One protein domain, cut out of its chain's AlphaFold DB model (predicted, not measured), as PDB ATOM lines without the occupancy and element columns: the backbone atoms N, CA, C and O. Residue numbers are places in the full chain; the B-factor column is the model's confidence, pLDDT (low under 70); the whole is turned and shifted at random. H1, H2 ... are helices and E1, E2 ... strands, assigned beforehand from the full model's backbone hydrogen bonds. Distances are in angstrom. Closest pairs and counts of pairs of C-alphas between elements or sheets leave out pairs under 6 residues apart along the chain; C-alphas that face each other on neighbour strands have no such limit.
ATOM      1  N   LEU A  12      37.954  -7.345  34.873       98.06
ATOM      2  CA  LEU A  12      36.579  -7.598  35.288       98.06
ATOM      3  C   LEU A  12      36.242  -9.074  35.082       98.06
ATOM      4  O   LEU A  12      36.805  -9.720  34.198       98.06
ATOM      5  N   GLY A  13      35.297  -9.595  35.863       97.62
ATOM      6  CA  GLY A  13      34.784 -10.949  35.655       97.62
ATOM      7  C   GLY A  13      33.856 -10.992  34.445       97.62
ATOM      8  O   GLY A  13      33.005 -10.115  34.295       97.62
ATOM      9  N   VAL A  14      33.989 -12.013  33.605       97.94
ATOM     10  CA  VAL A  14      33.161 -12.217  32.411       97.94
ATOM     11  C   VAL A  14      32.534 -13.603  32.466       97.94
ATOM     12  O   VAL A  14      33.172 -14.569  32.870       97.94
ATOM     13  N   GLU A  15      31.273 -13.706  32.060       97.12
ATOM     14  CA  GLU A  15      30.618 -14.996  31.862       97.12
ATOM     15  C   GLU A  15      29.757 -14.964  30.599       97.12
ATOM     16  O   GLU A  15      28.885 -14.106  30.428       97.12
ATOM     17  N   LEU A  16      30.004 -15.913  29.698       95.06
ATOM     18  CA  LEU A  16      29.282 -16.035  28.438       95.06
ATOM     19  C   LEU A  16      28.109 -17.002  28.612       95.06
ATOM     20  O   LEU A  16      28.299 -18.180  28.914       95.06
ATOM     21  N   ARG A  17      26.885 -16.502  28.425       93.62
ATOM     22  CA  ARG A  17      25.641 -17.270  28.563       93.62
ATOM     23  C   ARG A  17      24.857 -17.276  27.258       93.62
ATOM     24  O   ARG A  17      25.021 -16.410  26.407       93.62
ATOM     25  N   GLU A  18      23.919 -18.212  27.138       89.62
ATOM     26  CA  GLU A  18      22.981 -18.255  26.004       89.62
ATOM     27  C   GLU A  18      22.128 -16.978  25.896       89.62
ATOM     28  O   GLU A  18      21.736 -16.569  24.806       89.62
ATOM     29  N   GLU A  19      21.849 -16.332  27.032       91.19
ATOM     30  CA  GLU A  19      21.065 -15.097  27.111       91.19
ATOM     31  C   GLU A  19      21.878 -13.816  26.837       91.19
ATOM     32  O   GLU A  19      21.266 -12.761  26.650       91.19
ATOM     33  N   GLY A  20      23.218 -13.883  26.809       94.06
ATOM     34  CA  GLY A  20      24.082 -12.716  26.616       94.06
ATOM     35  C   GLY A  20      25.451 -12.799  27.300       94.06
ATOM     36  O   GLY A  20      25.866 -13.845  27.800       94.06
ATOM     37  N   VAL A  21      26.147 -11.661  27.343       96.81
ATOM     38  CA  VAL A  21      27.465 -11.504  27.978       96.81
ATOM     39  C   VAL A  21      27.296 -10.824  29.332       96.81
ATOM     40  O   VAL A  21      26.852  -9.677  29.403       96.81
ATOM     41  N   VAL A  22      27.643 -11.523  30.411       97.56
ATOM     42  CA  VAL A  22      27.599 -10.992  31.776       97.56
ATOM     43  C   VAL A  22      28.963 -10.420  32.133       97.56
ATOM     44  O   VAL A  22      29.980 -11.090  31.965       97.56
ATOM     45  N   VAL A  23      28.978  -9.197  32.662       98.00
ATOM     46  CA  VAL A  23      30.191  -8.548  33.171       98.00
ATOM     47  C   VAL A  23      29.995  -8.213  34.643       98.00
ATOM     48  O   VAL A  23      29.005  -7.585  35.023       98.00
ATOM     49  N   THR A  24      30.944  -8.640  35.470       98.31
ATOM     50  CA  THR A  24      31.020  -8.325  36.898       98.31
ATOM     51  C   THR A  24      32.039  -7.214  37.102       98.31
ATOM     52  O   THR A  24      33.235  -7.414  36.885       98.31
ATOM     53  N   TYR A  25      31.558  -6.046  37.515       97.94
ATOM     54  CA  TYR A  25      32.378  -4.881  37.821       97.94
ATOM     55  C   TYR A  25      33.248  -5.116  39.061       97.94
ATOM     56  O   TYR A  25      32.961  -5.974  39.899       97.94
ATOM     57  N   ALA A  26      34.305  -4.317  39.206       97.25
ATOM     58  CA  ALA A  26      35.242  -4.413  40.325       97.25
ATOM     59  C   ALA A  26      34.591  -4.125  41.695       97.25
ATOM     60  O   ALA A  26      35.102  -4.576  42.720       97.25
ATOM     61  N   ASP A  27      33.451  -3.431  41.709       95.81
ATOM     62  CA  ASP A  27      32.637  -3.160  42.901       95.81
ATOM     63  C   ASP A  27      31.645  -4.295  43.250       95.81
ATOM     64  O   ASP A  27      30.896  -4.205  44.225       95.81
ATOM     65  N   GLY A  28      31.635  -5.376  42.461       95.88
ATOM     66  CA  GLY A  28      30.797  -6.559  42.655       95.88
ATOM     67  C   GLY A  28      29.400  -6.479  42.037       95.88
ATOM     68  O   GLY A  28      28.655  -7.459  42.113       95.88
ATOM     69  N   ARG A  29      29.012  -5.358  41.415       97.38
ATOM     70  CA  ARG A  29      27.770  -5.286  40.628       97.38
ATOM     71  C   ARG A  29      27.935  -6.022  39.300       97.38
ATOM     72  O   ARG A  29      29.029  -6.130  38.758       97.38
ATOM     73  N   THR A  30      26.824  -6.498  38.749       96.44
ATOM     74  CA  THR A  30      26.805  -7.224  37.472       96.44
ATOM     75  C   THR A  30      25.896  -6.541  36.467       96.44
ATOM     76  O   THR A  30      24.770  -6.170  36.814       96.44
ATOM     77  N   THR A  31      26.341  -6.453  35.219       95.62
ATOM     78  CA  THR A  31      25.500  -6.109  34.068       95.62
ATOM     79  C   THR A  31      25.408  -7.287  33.107       95.62
ATOM     80  O   THR A  31      26.252  -8.184  33.126       95.62
ATOM     81  N   ILE A  32      24.384  -7.281  32.260       95.75
ATOM     82  CA  ILE A  32      24.246  -8.240  31.171       95.75
ATOM     83  C   ILE A  32      23.938  -7.510  29.870       95.75
ATOM     84  O   ILE A  32      22.928  -6.817  29.777       95.75
ATOM     85  N   TYR A  33      24.791  -7.711  28.870       95.00
ATOM     86  CA  TYR A  33      24.521  -7.332  27.487       95.00
ATOM     87  C   TYR A  33      23.723  -8.454  26.841       95.00
ATOM     88  O   TYR A  33      24.233  -9.568  26.683       95.00
ATOM     89  N   ARG A  34      22.448  -8.203  26.547       93.19
ATOM     90  CA  ARG A  34      21.492  -9.262  26.221       93.19
ATOM     91  C   ARG A  34      21.551  -9.645  24.748       93.19
ATOM     92  O   ARG A  34      21.833  -8.845  23.861       93.19
ATOM     93  N   GLY A  35      21.174 -10.893  24.495       91.38
ATOM     94  CA  GLY A  35      21.073 -11.457  23.158       91.38
ATOM     95  C   GLY A  35      22.393 -12.023  22.645       91.38
ATOM     96  O   GLY A  35      23.479 -11.677  23.104       91.38
ATOM     97  N   VAL A  36      22.270 -12.922  21.670       90.94
ATOM     98  CA  VAL A  36      23.417 -13.555  21.020       90.94
ATOM     99  C   VAL A  36      24.125 -12.514  20.145       90.94
ATOM    100  O   VAL A  36      23.482 -11.983  19.230       90.94
ATOM    101  N   PRO A  37      25.419 -12.225  20.381       94.50
ATOM    102  CA  PRO A  37      26.154 -11.250  19.589       94.50
ATOM    103  C   PRO A  37      26.181 -11.619  18.109       94.50
ATOM    104  O   PRO A  37      26.415 -12.767  17.724       94.50
ATOM    105  N   LYS A  38      25.970 -10.624  17.248       95.44
ATOM    106  CA  LYS A  38      26.112 -10.803  15.807       95.44
ATOM    107  C   LYS A  38      27.595 -10.891  15.442       95.44
ATOM    108  O   LYS A  38      28.352  -9.962  15.708       95.44
ATOM    109  N   LYS A  39      27.989 -11.956  14.745       96.38
ATOM    110  CA  LYS A  39      29.350 -12.101  14.212       96.38
ATOM    111  C   LYS A  39      29.670 -11.031  13.161       96.38
ATOM    112  O   LYS A  39      28.862 -10.779  12.261       96.38
ATOM    113  N   VAL A  40      30.850 -10.431  13.265       97.12
ATOM    114  CA  VAL A  40      31.440  -9.474  12.313       97.12
ATOM    115  C   VAL A  40      32.944  -9.747  12.180       97.12
ATOM    116  O   VAL A  40      33.520 -10.386  13.051       97.12
ATOM    117  N   SER A  41      33.588  -9.281  11.110       95.06
ATOM    118  CA  SER A  41      35.046  -9.376  10.944       95.06
ATOM    119  C   SER A  41      35.633  -8.044  10.480       95.06
ATOM    120  O   SER A  41      34.931  -7.210   9.894       95.06
ATOM    121  N   GLY A  42      36.925  -7.840  10.744       93.62
ATOM    122  CA  GLY A  42      37.699  -6.689  10.278       93.62
ATOM    123  C   GLY A  42      37.309  -5.377  10.956       93.62
ATOM    124  O   GLY A  42      38.031  -4.893  11.821       93.62
ATOM    125  N   SER A  43      36.166  -4.795  10.582       95.25
ATOM    126  CA  SER A  43      35.711  -3.502  11.106       95.25
ATOM    127  C   SER A  43      34.200  -3.441  11.348       95.25
ATOM    128  O   SER A  43      33.394  -3.932  10.557       95.25
ATOM    129  N   LEU A  44      33.808  -2.756  12.422       96.12
ATOM    130  CA  LEU A  44      32.432  -2.408  12.759       96.12
ATOM    131  C   LEU A  44      32.305  -0.890  12.843       96.12
ATOM    132  O   LEU A  44      32.967  -0.247  13.654       96.12
ATOM    133  N   LYS A  45      31.399  -0.315  12.051       95.81
ATOM    134  CA  LYS A  45      31.067   1.112  12.106       95.81
ATOM    135  C   LYS A  45      29.691   1.326  12.720       95.81
ATOM    136  O   LYS A  45      28.690   0.844  12.188       95.81
ATOM    137  N   THR A  46      29.631   2.102  13.796       94.62
ATOM    138  CA  THR A  46      28.384   2.374  14.516       94.62
ATOM    139  C   THR A  46      27.524   3.435  13.821       94.62
ATOM    140  O   THR A  46      27.955   4.179  12.921       94.62
ATOM    141  N   ALA A  47      26.250   3.490  14.215       92.06
ATOM    142  CA  ALA A  47      25.370   4.608  13.891       92.06
ATOM    143  C   ALA A  47      25.834   5.879  14.643       92.06
ATOM    144  O   ALA A  47      26.506   5.771  15.668       92.06
ATOM    145  N   PRO A  48      25.536   7.088  14.135       90.94
ATOM    146  CA  PRO A  48      26.049   8.316  14.732       90.94
ATOM    147  C   PRO A  48      25.435   8.533  16.118       90.94
ATOM    148  O   PRO A  48      24.231   8.351  16.289       90.94
ATOM    149  N   GLY A  49      26.260   8.941  17.085       87.25
ATOM    150  CA  GLY A  49      25.810   9.284  18.439       87.25
ATOM    151  C   GLY A  49      25.449   8.099  19.339       87.25
ATOM    152  O   GLY A  49      24.895   8.327  20.407       87.25
ATOM    153  N   LYS A  50      25.747   6.861  18.928       92.19
ATOM    154  CA  LYS A  50      25.571   5.674  19.774       92.19
ATOM    155  C   LYS A  50      26.694   5.545  20.797       92.19
ATOM    156  O   LYS A  50      27.857   5.799  20.471       92.19
ATOM    157  N   GLU A  51      26.349   5.074  21.987       94.25
ATOM    158  CA  GLU A  51      27.316   4.647  22.997       94.25
ATOM    159  C   GLU A  51      27.976   3.354  22.514       94.25
ATOM    160  O   GLU A  51      27.324   2.497  21.918       94.25
ATOM    161  N   THR A  52      29.299   3.269  22.649       96.94
ATOM    162  CA  THR A  52      30.083   2.128  22.159       96.94
ATOM    163  C   THR A  52      30.946   1.598  23.289       96.94
ATOM    164  O   THR A  52      31.817   2.309  23.794       96.94
ATOM    165  N   HIS A  53      30.716   0.345  23.659       97.62
ATOM    166  CA  HIS A  53      31.467  -0.370  24.681       97.62
ATOM    167  C   HIS A  53      32.256  -1.495  24.015       97.62
ATOM    168  O   HIS A  53      31.709  -2.239  23.202       97.62
ATOM    169  N   VAL A  54      33.539  -1.616  24.341       98.06
ATOM    170  CA  VAL A  54      34.438  -2.641  23.804       98.06
ATOM    171  C   VAL A  54      34.871  -3.540  24.951       98.06
ATOM    172  O   VAL A  54      35.442  -3.060  25.926       98.06
ATOM    173  N   LEU A  55      34.597  -4.836  24.836       98.06
ATOM    174  CA  LEU A  55      35.029  -5.853  25.789       98.06
ATOM    175  C   LEU A  55      36.032  -6.775  25.108       98.06
ATOM    176  O   LEU A  55      35.719  -7.371  24.079       98.06
ATOM    177  N   VAL A  56      37.204  -6.932  25.711       97.56
ATOM    178  CA  VAL A  56      38.177  -7.954  25.314       97.56
ATOM    179  C   VAL A  56      38.284  -8.960  26.446       97.56
ATOM    180  O   VAL A  56      38.626  -8.587  27.570       97.56
ATOM    181  N   THR A  57      37.955 -10.217  26.169       96.88
ATOM    182  CA  THR A  57      38.083 -11.302  27.145       96.88
ATOM    183  C   THR A  57      39.481 -11.892  27.117       96.88
ATOM    184  O   THR A  57      40.221 -11.759  26.145       96.88
ATOM    185  N   ASP A  58      39.820 -12.615  28.169       94.31
ATOM    186  CA  ASP A  58      40.952 -13.522  28.181       94.31
ATOM    187  C   ASP A  58      40.625 -14.832  27.409       94.31
ATOM    188  O   ASP A  58      39.459 -15.078  27.063       94.31
ATOM    189  N   PRO A  59      41.622 -15.700  27.134       91.69
ATOM    190  CA  PRO A  59      41.397 -16.980  26.460       91.69
ATOM    191  C   PRO A  59      40.502 -17.960  27.227       91.69
ATOM    192  O   PRO A  59      39.991 -18.901  26.622       91.69
ATOM    193  N   THR A  60      40.379 -17.814  28.552       93.50
ATOM    194  CA  THR A  60      39.528 -18.688  29.373       93.50
ATOM    195  C   THR A  60      38.078 -18.224  29.431       93.50
ATOM    196  O   THR A  60      37.243 -18.971  29.931       93.50
ATOM    197  N   GLU A  61      37.776 -17.039  28.888       93.88
ATOM    198  CA  GLU A  61      36.439 -16.435  28.866       93.88
ATOM    199  C   GLU A  61      35.867 -16.186  30.274       93.88
ATOM    200  O   GLU A  61      34.649 -16.149  30.452       93.88
ATOM    201  N   THR A  62      36.740 -16.021  31.275       96.12
ATOM    202  CA  THR A  62      36.352 -15.785  32.679       96.12
ATOM    203  C   THR A  62      36.694 -14.382  33.160       96.12
ATOM    204  O   THR A  62      36.097 -13.885  34.117       96.12
ATOM    205  N   GLU A  63      37.627 -13.718  32.483       96.88
ATOM    206  CA  GLU A  63      38.075 -12.372  32.799       96.88
ATOM    207  C   GLU A  63      38.151 -11.526  31.522       96.88
ATOM    208  O   GLU A  63      38.208 -12.031  30.400       96.88
ATOM    209  N   GLY A  64      38.143 -10.207  31.672       96.88
ATOM    210  CA  GLY A  64      38.278  -9.299  30.542       96.88
ATOM    211  C   GLY A  64      38.437  -7.849  30.954       96.88
ATOM    212  O   GLY A  64      38.440  -7.513  32.135       96.88
ATOM    213  N   VAL A  65      38.571  -6.978  29.965       97.25
ATOM    214  CA  VAL A  65      38.659  -5.526  30.136       97.25
ATOM    215  C   VAL A  65      37.552  -4.860  29.334       97.25
ATOM    216  O   VAL A  65      37.388  -5.138  28.146       97.25
ATOM    217  N   LEU A  66      36.778  -3.997  29.993       98.00
ATOM    218  CA  LEU A  66      35.681  -3.245  29.383       98.00
ATOM    219  C   LEU A  66      36.086  -1.778  29.238       98.00
ATOM    220  O   LEU A  66      36.524  -1.158  30.207       98.00
ATOM    221  N   LEU A  67      35.923  -1.230  28.037       98.06
ATOM    222  CA  LEU A  67      36.277   0.143  27.698       98.06
ATOM    223  C   LEU A  67      35.094   0.869  27.057       98.06
ATOM    224  O   LEU A  67      34.517   0.393  26.078       98.06
ATOM    225  N   TYR A  68      34.764   2.048  27.571       97.25
ATOM    226  CA  TYR A  68      33.742   2.924  27.009       97.25
ATOM    227  C   TYR A  68      34.375   3.979  26.105       97.25
ATOM    228  O   TYR A  68      35.310   4.681  26.488       97.25
ATOM    229  N   VAL A  69      33.855   4.109  24.887       96.56
ATOM    230  CA  VAL A  69      34.369   5.060  23.900       96.56
ATOM    231  C   VAL A  69      33.510   6.315  23.913       96.56
ATOM    232  O   VAL A  69      32.333   6.265  23.561       96.56
ATOM    233  N   ASN A  70      34.117   7.457  24.238       94.62
ATOM    234  CA  ASN A  70      33.449   8.758  24.311       94.62
ATOM    235  C   ASN A  70      32.217   8.773  25.233       94.62
ATOM    236  O   ASN A  70      31.257   9.493  24.952       94.62
ATOM    237  N   ASP A  71      32.240   8.015  26.333       94.25
ATOM    238  CA  ASP A  71      31.204   8.139  27.356       94.25
ATOM    239  C   ASP A  71      31.354   9.463  28.123       94.25
ATOM    240  O   ASP A  71      32.326   9.697  28.846       94.25
ATOM    241  N   LEU A  72      30.365  10.336  27.943       91.50
ATOM    242  CA  LEU A  72      30.288  11.657  28.570       91.50
ATOM    243  C   LEU A  72      29.192  11.721  29.643       91.50
ATOM    244  O   LEU A  72      28.828  12.811  30.083       91.50
ATOM    245  N   LYS A  73      28.600  10.581  30.017       91.19
ATOM    246  CA  LYS A  73      27.536  10.525  31.025       91.19
ATOM    247  C   LYS A  73      28.065  10.051  32.374       91.19
ATOM    248  O   LYS A  73      27.565  10.502  33.405       91.19
ATOM    249  N   THR A  74      29.072   9.181  32.382       92.81
ATOM    250  CA  THR A  74      29.607   8.607  33.619       92.81
ATOM    251  C   THR A  74      30.737   9.464  34.183       92.81
ATOM    252  O   THR A  74      31.665   9.878  33.480       92.81
ATOM    253  N   ALA A  75      30.660   9.743  35.484       94.38
ATOM    254  CA  ALA A  75      31.731  10.419  36.204       94.38
ATOM    255  C   ALA A  75      32.964   9.510  36.329       94.38
ATOM    256  O   ALA A  75      32.830   8.299  36.504       94.38
ATOM    257  N   ASP A  76      34.152  10.110  36.282       95.50
ATOM    258  CA  ASP A  76      35.450   9.422  36.322       95.50
ATOM    259  C   ASP A  76      35.547   8.493  37.544       95.50
ATOM    260  O   ASP A  76      35.878   7.323  37.401       95.50
ATOM    261  N   GLU A  77      35.114   8.972  38.716       94.50
ATOM    262  CA  GLU A  77      35.116   8.212  39.974       94.50
ATOM    263  C   GLU A  77      34.280   6.920  39.912       94.50
ATOM    264  O   GLU A  77      34.643   5.912  40.514       94.50
ATOM    265  N   ILE A  78      33.175   6.926  39.159       95.94
ATOM    266  CA  ILE A  78      32.316   5.746  39.002       95.94
ATOM    267  C   ILE A  78      33.019   4.719  38.111       95.94
ATOM    268  O   ILE A  78      32.961   3.521  38.386       95.94
ATOM    269  N   LEU A  79      33.687   5.173  37.050       96.69
ATOM    270  CA  LEU A  79      34.451   4.306  36.153       96.69
ATOM    271  C   LEU A  79      35.645   3.677  36.882       96.69
ATOM    272  O   LEU A  79      35.854   2.469  36.800       96.69
ATOM    273  N   GLU A  80      36.366   4.465  37.679       95.88
ATOM    274  CA  GLU A  80      37.484   3.986  38.499       95.88
ATOM    275  C   GLU A  80      37.052   2.933  39.537       95.88
ATOM    276  O   GLU A  80      37.726   1.907  39.694       95.88
ATOM    277  N   ASP A  81      35.921   3.156  40.216       97.00
ATOM    278  CA  ASP A  81      35.367   2.233  41.217       97.00
ATOM    279  C   ASP A  81      34.859   0.929  40.583       97.00
ATOM    280  O   ASP A  81      35.198  -0.170  41.029       97.00
ATOM    281  N   THR A  82      34.125   1.039  39.471       97.94
ATOM    282  CA  THR A  82      33.617  -0.120  38.718       97.94
ATOM    283  C   THR A  82      34.708  -0.860  37.942       97.94
ATOM    284  O   THR A  82      34.510  -2.014  37.563       97.94
ATOM    285  N   GLY A  83      35.866  -0.234  37.722       97.31
ATOM    286  CA  GLY A  83      36.972  -0.776  36.933       97.31
ATOM    287  C   GLY A  83      36.755  -0.719  35.419       97.31
ATOM    288  O   GLY A  83      37.539  -1.309  34.674       97.31
ATOM    289  N   VAL A  84      35.714  -0.025  34.962       98.00
ATOM    290  CA  VAL A  84      35.455   0.208  33.540       98.00
ATOM    291  C   VAL A  84      36.390   1.304  33.045       98.00
ATOM    292  O   VAL A  84      36.485   2.372  33.642       98.00
ATOM    293  N   GLY A  85      37.085   1.052  31.941       97.69
ATOM    294  CA  GLY A  85      37.926   2.068  31.326       97.69
ATOM    295  C   GLY A  85      37.124   3.031  30.457       97.69
ATOM    296  O   GLY A  85      36.021   2.725  30.001       97.69
ATOM    297  N   ARG A  86      37.721   4.174  30.136       97.75
ATOM    298  CA  ARG A  86      37.206   5.107  29.137       97.75
ATOM    299  C   ARG A  86      38.323   5.684  28.294       97.75
ATOM    300  O   ARG A  86      39.379   6.022  28.818       97.75
ATOM    301  N   ILE A  87      38.012   5.873  27.017       96.75
ATOM    302  CA  ILE A  87      38.809   6.660  26.086       96.75
ATOM    303  C   ILE A  87      37.968   7.769  25.446       96.75
ATOM    304  O   ILE A  87      36.831   7.545  25.014       96.75
ATOM    305  N   LEU A  88      38.525   8.971  25.364       95.00
ATOM    306  CA  LEU A  88      37.961  10.130  24.690       95.00
ATOM    307  C   LEU A  88      38.724  10.379  23.388       95.00
ATOM    308  O   LEU A  88      39.904  10.705  23.383       95.00
ATOM    309  N   LEU A  89      38.020  10.271  22.264       94.19
ATOM    310  CA  LEU A  89      38.584  10.489  20.932       94.19
ATOM    311  C   LEU A  89      37.973  11.738  20.298       94.19
ATOM    312  O   LEU A  89      36.739  11.880  20.232       94.19
ATOM    313  N   SER A  90      38.820  12.621  19.769       92.12
ATOM    314  CA  SER A  90      38.376  13.750  18.948       92.12
ATOM    315  C   SER A  90      37.973  13.271  17.555       92.12
ATOM    316  O   SER A  90      38.138  12.108  17.191       92.12
ATOM    317  N   GLU A  91      37.378  14.150  16.753       90.12
ATOM    318  CA  GLU A  91      37.019  13.787  15.383       90.12
ATOM    319  C   GLU A  91      38.264  13.465  14.541       90.12
ATOM    320  O   GLU A  91      39.194  14.263  14.473       90.12
ATOM    321  N   ASN A  92      38.230  12.326  13.845       89.44
ATOM    322  CA  ASN A  92      39.321  11.739  13.063       89.44
ATOM    323  C   ASN A  92      40.498  11.192  13.888       89.44
ATOM    324  O   ASN A  92      41.484  10.761  13.290       89.44
ATOM    325  N   ASP A  93      40.374  11.133  15.217       94.38
ATOM    326  CA  ASP A  93      41.348  10.437  16.056       94.38
ATOM    327  C   ASP A  93      41.171   8.917  15.959       94.38
ATOM    328  O   ASP A  93      40.073   8.388  15.726       94.38
ATOM    329  N   ARG A  94      42.287   8.218  16.156       95.31
ATOM    330  CA  ARG A  94      42.412   6.763  16.189       95.31
ATOM    331  C   ARG A  94      43.367   6.393  17.318       95.31
ATOM    332  O   ARG A  94      44.434   6.992  17.406       95.31
ATOM    333  N   GLU A  95      43.011   5.387  18.105       96.00
ATOM    334  CA  GLU A  95      43.856   4.866  19.178       96.00
ATOM    335  C   GLU A  95      43.767   3.342  19.281       96.00
ATOM    336  O   GLU A  95      42.677   2.759  19.236       96.00
ATOM    337  N   ASP A  96      44.932   2.711  19.415       96.31
ATOM    338  CA  ASP A  96      45.076   1.287  19.697       96.31
ATOM    339  C   ASP A  96      44.850   1.062  21.193       96.31
ATOM    340  O   ASP A  96      45.703   1.372  22.025       96.31
ATOM    341  N   VAL A  97      43.663   0.563  21.533       94.00
ATOM    342  CA  VAL A  97      43.206   0.459  22.925       94.00
ATOM    343  C   VAL A  97      43.675  -0.830  23.593       94.00
ATOM    344  O   VAL A  97      43.934  -0.849  24.794       94.00
ATOM    345  N   PHE A  98      43.819  -1.898  22.808       93.12
ATOM    346  CA  PHE A  98      44.335  -3.200  23.227       93.12
ATOM    347  C   PHE A  98      45.110  -3.835  22.062       93.12
ATOM    348  O   PHE A  98      44.919  -3.423  20.916       93.12
ATOM    349  N   PRO A  99      45.960  -4.849  22.308       92.81
ATOM    350  CA  PRO A  99      46.554  -5.637  21.227       92.81
ATOM    351  C   PRO A  99      45.471  -6.152  20.276       92.81
ATOM    352  O   PRO A  99      44.472  -6.712  20.728       92.81
ATOM    353  N   GLY A 100      45.639  -5.923  18.977       93.81
ATOM    354  CA  GLY A 100      44.668  -6.302  17.960       93.81
ATOM    355  C   GLY A 100      43.372  -5.499  17.947       93.81
ATOM    356  O   GLY A 100      42.505  -5.848  17.159       93.81
ATOM    357  N   VAL A 101      43.188  -4.464  18.778       97.06
ATOM    358  CA  VAL A 101      41.934  -3.692  18.839       97.06
ATOM    359  C   VAL A 101      42.205  -2.202  18.733       97.06
ATOM    360  O   VAL A 101      42.798  -1.584  19.621       97.06
ATOM    361  N   THR A 102      41.666  -1.602  17.679       97.62
ATOM    362  CA  THR A 102      41.773  -0.170  17.434       97.62
ATOM    363  C   THR A 102      40.400   0.477  17.390       97.62
ATOM    364  O   THR A 102      39.465  -0.018  16.757       97.62
ATOM    365  N   VAL A 103      40.284   1.644  18.014       97.19
ATOM    366  CA  VAL A 103      39.070   2.456  17.989       97.19
ATOM    367  C   VAL A 103      39.370   3.770  17.290       97.19
ATOM    368  O   VAL A 103      40.409   4.389  17.495       97.19
ATOM    369  N   SER A 104      38.452   4.224  16.443       95.62
ATOM    370  CA  SER A 104      38.551   5.531  15.801       95.62
ATOM    371  C   SER A 104      37.218   6.254  15.766       95.62
ATOM    372  O   SER A 104      36.146   5.642  15.726       95.62
ATOM    373  N   ARG A 105      37.278   7.585  15.744       92.38
ATOM    374  CA  ARG A 105      36.101   8.432  15.574       92.38
ATOM    375  C   ARG A 105      36.068   8.967  14.154       92.38
ATOM    376  O   ARG A 105      36.726   9.946  13.817       92.38
ATOM    377  N   THR A 106      35.270   8.329  13.309       82.94
ATOM    378  CA  THR A 106      35.044   8.814  11.945       82.94
ATOM    379  C   THR A 106      34.020   9.953  11.946       82.94
ATOM    380  O   THR A 106      33.186  10.058  12.851       82.94
ATOM    381  N   GLY A 107      34.091  10.826  10.936       81.38
ATOM    382  CA  GLY A 107      33.232  12.010  10.837       81.38
ATOM    383  C   GLY A 107      31.739  11.726  11.064       81.38
ATOM    384  O   GLY A 107      31.214  10.669  10.689       81.38
ATOM    385  N   GLY A 108      31.052  12.691  11.682       82.06
ATOM    386  CA  GLY A 108      29.636  12.575  12.047       82.06
ATOM    387  C   GLY A 108      29.385  11.829  13.360       82.06
ATOM    388  O   GLY A 108      28.361  11.162  13.486       82.06
ATOM    389  N   HIS A 109      30.314  11.920  14.320       84.00
ATOM    390  CA  HIS A 109      30.228  11.282  15.643       84.00
ATOM    391  C   HIS A 109      30.004   9.764  15.584       84.00
ATOM    392  O   HIS A 109      29.228   9.213  16.366       84.00
ATOM    393  N   ARG A 110      30.660   9.094  14.633       92.69
ATOM    394  CA  ARG A 110      30.587   7.640  14.483       92.69
ATOM    395  C   ARG A 110      31.847   6.994  15.020       92.69
ATOM    396  O   ARG A 110      32.949   7.424  14.683       92.69
ATOM    397  N   THR A 111      31.671   5.923  15.771       95.44
ATOM    398  CA  THR A 111      32.780   5.093  16.227       95.44
ATOM    399  C   THR A 111      32.991   3.972  15.219       95.44
ATOM    400  O   THR A 111      32.035   3.341  14.764       95.44
ATOM    401  N   THR A 112      34.242   3.741  14.847       96.88
ATOM    402  CA  THR A 112      34.653   2.549  14.111       96.88
ATOM    403  C   THR A 112      35.581   1.753  15.010       96.88
ATOM    404  O   THR A 112      36.563   2.302  15.509       96.88
ATOM    405  N   VAL A 113      35.263   0.480  15.210       97.50
ATOM    406  CA  VAL A 113      36.112  -0.478  15.917       97.50
ATOM    407  C   VAL A 113      36.672  -1.443  14.890       97.50
ATOM    408  O   VAL A 113      35.923  -1.987  14.080       97.50
ATOM    409  N   GLU A 114      37.977  -1.640  14.914       97.19
ATOM    410  CA  GLU A 114      38.664  -2.694  14.180       97.19
ATOM    411  C   GLU A 114      39.247  -3.660  15.192       97.19
ATOM    412  O   GLU A 114      39.824  -3.226  16.191       97.19
ATOM    413  N   ALA A 115      39.056  -4.952  14.955       96.69
ATOM    414  CA  ALA A 115      39.569  -5.960  15.859       96.69
ATOM    415  C   ALA A 115      40.016  -7.223  15.128       96.69
ATOM    416  O   ALA A 115      39.311  -7.734  14.253       96.69
ATOM    417  N   ASP A 116      41.165  -7.728  15.561       93.94
ATOM    418  CA  ASP A 116      41.727  -9.028  15.234       93.94
ATOM    419  C   ASP A 116      41.727  -9.908  16.503       93.94
ATOM    420  O   ASP A 116      42.559  -9.721  17.400       93.94
ATOM    421  N   PRO A 117      40.789 -10.870  16.609       90.31
ATOM    422  CA  PRO A 117      40.716 -11.786  17.744       90.31
ATOM    423  C   PRO A 117      41.970 -12.656  17.937       90.31
ATOM    424  O   PRO A 117      42.243 -13.084  19.061       90.31
ATOM    425  N   GLU A 118      42.740 -12.936  16.877       89.62
ATOM    426  CA  GLU A 118      43.973 -13.723  16.988       89.62
ATOM    427  C   GLU A 118      45.064 -12.930  17.716       89.62
ATOM    428  O   GLU A 118      45.729 -13.460  18.616       89.62
ATOM    429  N   GLU A 119      45.213 -11.646  17.386       93.00
ATOM    430  CA  GLU A 119      46.164 -10.755  18.056       93.00
ATOM    431  C   GLU A 119      45.715 -10.398  19.481       93.00
ATOM    432  O   GLU A 119      46.544 -10.372  20.398       93.00
ATOM    433  N   ALA A 120      44.407 -10.223  19.698       90.44
ATOM    434  CA  ALA A 120      43.832  -9.964  21.019       90.44
ATOM    435  C   ALA A 120      44.005 -11.139  22.000       90.44
ATOM    436  O   ALA A 120      43.935 -10.944  23.213       90.44
ATOM    437  N   ARG A 121      44.260 -12.359  21.493       89.62
ATOM    438  CA  ARG A 121      44.369 -13.605  22.278       89.62
ATOM    439  C   ARG A 121      43.147 -13.845  23.166       89.62
ATOM    440  O   ARG A 121      43.274 -14.296  24.300       89.62
ATOM    441  N   GLY A 122      41.968 -13.556  22.640       92.62
ATOM    442  CA  GLY A 122      40.709 -13.625  23.365       92.62
ATOM    443  C   GLY A 122      39.543 -13.288  22.450       92.62
ATOM    444  O   GLY A 122      39.708 -13.180  21.233       92.62
ATOM    445  N   ARG A 123      38.348 -13.129  23.017       95.81
ATOM    446  CA  ARG A 123      37.165 -12.723  22.248       95.81
ATOM    447  C   ARG A 123      36.963 -11.229  22.380       95.81
ATOM    448  O   ARG A 123      37.105 -10.668  23.465       95.81
ATOM    449  N   VAL A 124      36.621 -10.593  21.266       97.62
ATOM    450  CA  VAL A 124      36.382  -9.152  21.215       97.62
ATOM    451  C   VAL A 124      34.910  -8.918  20.925       97.62
ATOM    452  O   VAL A 124      34.397  -9.306  19.874       97.62
ATOM    453  N   PHE A 125      34.234  -8.267  21.862       97.94
ATOM    454  CA  PHE A 125      32.837  -7.888  21.740       97.94
ATOM    455  C   PHE A 125      32.705  -6.376  21.656       97.94
ATOM    456  O   PHE A 125      33.440  -5.629  22.305       97.94
ATOM    457  N   VAL A 126      31.730  -5.925  20.873       98.12
ATOM    458  CA  VAL A 126      31.327  -4.523  20.828       98.12
ATOM    459  C   VAL A 126      29.839  -4.425  21.090       98.12
ATOM    460  O   VAL A 126      29.033  -5.057  20.409       98.12
ATOM    461  N   PHE A 127      29.482  -3.599  22.062       97.56
ATOM    462  CA  PHE A 127      28.105  -3.281  22.397       97.56
ATOM    463  C   PHE A 127      27.815  -1.856  21.954       97.56
ATOM    464  O   PHE A 127      28.603  -0.939  22.194       97.56
ATOM    465  N   VAL A 128      26.707  -1.690  21.246       96.25
ATOM    466  CA  VAL A 128      26.253  -0.413  20.711       96.25
ATOM    467  C   VAL A 128      24.877  -0.144  21.281       96.25
ATOM    468  O   VAL A 128      23.938  -0.880  20.984       96.25
ATOM    469  N   GLU A 129      24.748   0.911  22.072       93.56
ATOM    470  CA  GLU A 129      23.511   1.207  22.790       93.56
ATOM    471  C   GLU A 129      23.114   2.682  22.701       93.56
ATOM    472  O   GLU A 129      23.899   3.563  22.330       93.56
ATOM    473  N   ASP A 130      21.833   2.924  22.940       89.88
ATOM    474  CA  ASP A 130      21.256   4.215  23.293       89.88
ATOM    475  C   ASP A 130      19.973   3.995  24.107       89.88
ATOM    476  O   ASP A 130      19.594   2.865  24.415       89.88
ATOM    477  N   ASP A 131      19.248   5.076  24.398       85.81
ATOM    478  CA  ASP A 131      17.980   5.029  25.135       85.81
ATOM    479  C   ASP A 131      16.878   4.171  24.471       85.81
ATOM    480  O   ASP A 131      15.851   3.898  25.096       85.81
ATOM    481  N   TRP A 132      17.044   3.765  23.207       85.75
ATOM    482  CA  TRP A 132      16.019   3.077  22.416       85.75
ATOM    483  C   TRP A 132      16.356   1.623  22.097       85.75
ATOM    484  O   TRP A 132      15.467   0.883  21.664       85.75
ATOM    485  N   GLY A 133      17.599   1.190  22.294       87.00
ATOM    486  CA  GLY A 133      17.964  -0.209  22.130       87.00
ATOM    487  C   GLY A 133      19.457  -0.486  22.219       87.00
ATOM    488  O   GLY A 133      20.296   0.407  22.150       87.00
ATOM    489  N   GLU A 134      19.759  -1.776  22.303       92.38
ATOM    490  CA  GLU A 134      21.110  -2.325  22.340       92.38
ATOM    491  C   GLU A 134      21.343  -3.260  21.142       92.38
ATOM    492  O   GLU A 134      20.424  -3.911  20.636       92.38
ATOM    493  N   ALA A 135      22.586  -3.319  20.676       94.56
ATOM    494  CA  ALA A 135      23.067  -4.290  19.709       94.56
ATOM    495  C   ALA A 135      24.434  -4.811  20.155       94.56
ATOM    496  O   ALA A 135      25.327  -4.030  20.478       94.56
ATOM    497  N   SER A 136      24.603  -6.129  20.134       96.38
ATOM    498  CA  SER A 136      25.845  -6.804  20.492       96.38
ATOM    499  C   SER A 136      26.496  -7.418  19.256       96.38
ATOM    500  O   SER A 136      25.832  -7.995  18.388       96.38
ATOM    501  N   TYR A 137      27.813  -7.286  19.170       97.31
ATOM    502  CA  TYR A 137      28.628  -7.810  18.084       97.31
ATOM    503  C   TYR A 137      29.814  -8.579  18.648       97.31
ATOM    504  O   TYR A 137      30.382  -8.182  19.662       97.31
ATOM    505  N   GLU A 138      30.200  -9.651  17.972       97.44
ATOM    506  CA  GLU A 138      31.421 -10.402  18.254       97.44
ATOM    507  C   GLU A 138      32.317 -10.360  17.022       97.44
ATOM    508  O   GLU A 138      31.882 -10.720  15.925       97.44
ATOM    509  N   PHE A 139      33.564  -9.935  17.203       97.19
ATOM    510  CA  PHE A 139      34.565 -10.044  16.158       97.19
ATOM    511  C   PHE A 139      35.068 -11.476  16.074       97.19
ATOM    512  O   PHE A 139      35.513 -12.068  17.057       97.19
ATOM    513  N   VAL A 140      35.004 -12.021  14.870       95.88
ATOM    514  CA  VAL A 140      35.507 -13.342  14.521       95.88
ATOM    515  C   VAL A 140      36.386 -13.229  13.284       95.88
ATOM    516  O   VAL A 140      36.276 -12.276  12.510       95.88
ATOM    517  N   ASP A 141      37.243 -14.225  13.088       90.69
ATOM    518  CA  ASP A 141      37.980 -14.369  11.837       90.69
ATOM    519  C   ASP A 141      37.026 -14.488  10.633       90.69
ATOM    520  O   ASP A 141      35.918 -15.025  10.759       90.69
TER     521      ASP A 141
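Overview. This is residues 12 to 141 of the 146 residues of an uncharacterized protein of Halohasta litchfieldiae (UniProt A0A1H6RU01). Two sheets make a sandwich, only partly face to face: the four-stranded sheet E5 E11 E10 E9 covers part of a larger, strongly twisted, branched sheet of E1, E2, E3, E4, E6, E7, E8, E12 and E13. E1, E2 and E3 fold away from the small sheet, and E3 comes back near E13; H1 packs on E8, and H2 only grazes both sheets. The printed part has 130 residues, in the order E1 to E7, H1, E8 to E11, H2, E12, E13; the class is mostly strand. The small sheet is antiparallel, the large one mixed. The whole is compact, with a radius of gyration of the C-alphas of 13.6 A and spans of 36 by 35 by 28 A.

Along the chain. Find C-alpha 12 at (36.579, -7.598, 35.288), where E1, residues 12 to 17, begins. Next come E2, 20 to 24, E3, 30 to 34, E4, 38 to 40, and E5, 42 to 45. E6, 51 to 57, runs 19.7 A and E7, 63 to 69, 19.9 A. H1, 76 to 82, runs 10.0 A from C-alpha 76 at (35.450, 9.422, 36.322). E8, 85 to 87, E9, 94 to 98, E10, 101 to 106, E11, 110 to 115, and H2, 117 to 120, follow. E12, 124 to 130, runs 20.3 A, and E13, 133 to 139, runs 20.2 A to C-alpha 139 at (34.565, -10.044, 16.158).

Arrangement. Start at the meander E1 E2 E3, each strand the antiparallel neighbour of the one before: N 15 and O 22 are 2.9 A apart, N 21 and O 33 2.9 A. E7 has E1 and E8 on one side and E6 on the other; look at N 12 and O 64, 2.8 A, and N 54 and O 67, 2.8 A. E7, H1, E8 form a strand-helix-strand unit, two parallel strands with a helix between, its crossover right-handed; N 68 and O 85 are 2.8 A apart. H1 is on this sheet at a height of 9.1 A, and every O i to N i+4 pair in it is within hydrogen-bond range; H2 is too short for such a pair. E6 and E12 are antiparallel, N 53 and O 127 2.9 A apart; E12 and E13 are a hairpin, N 128 and O 135 2.8 A apart; E4 is parallel to E13, N 40 and O 138 2.9 A apart. The C-alphas of Tyr 33 and Ser 136, the closest of E3 and E13, are 7.1 A apart. E9 E10 E11 is a second meander, with N 103 and O 95 2.9 A and N 104 and O 112 2.9 A apart; at edge strand E5, N 44 and O 113 are 2.8 A apart. The facing parts of the two sheets are 10.0 A centre to centre.

Size, cuts and confidence. The C-alphas of Thr 60 and Gly 108, the two farthest apart, are 37.1 A apart. The printed part has no cut and no long link. Its mean pLDDT is 94.5, and no printed residue is under 70 in this model.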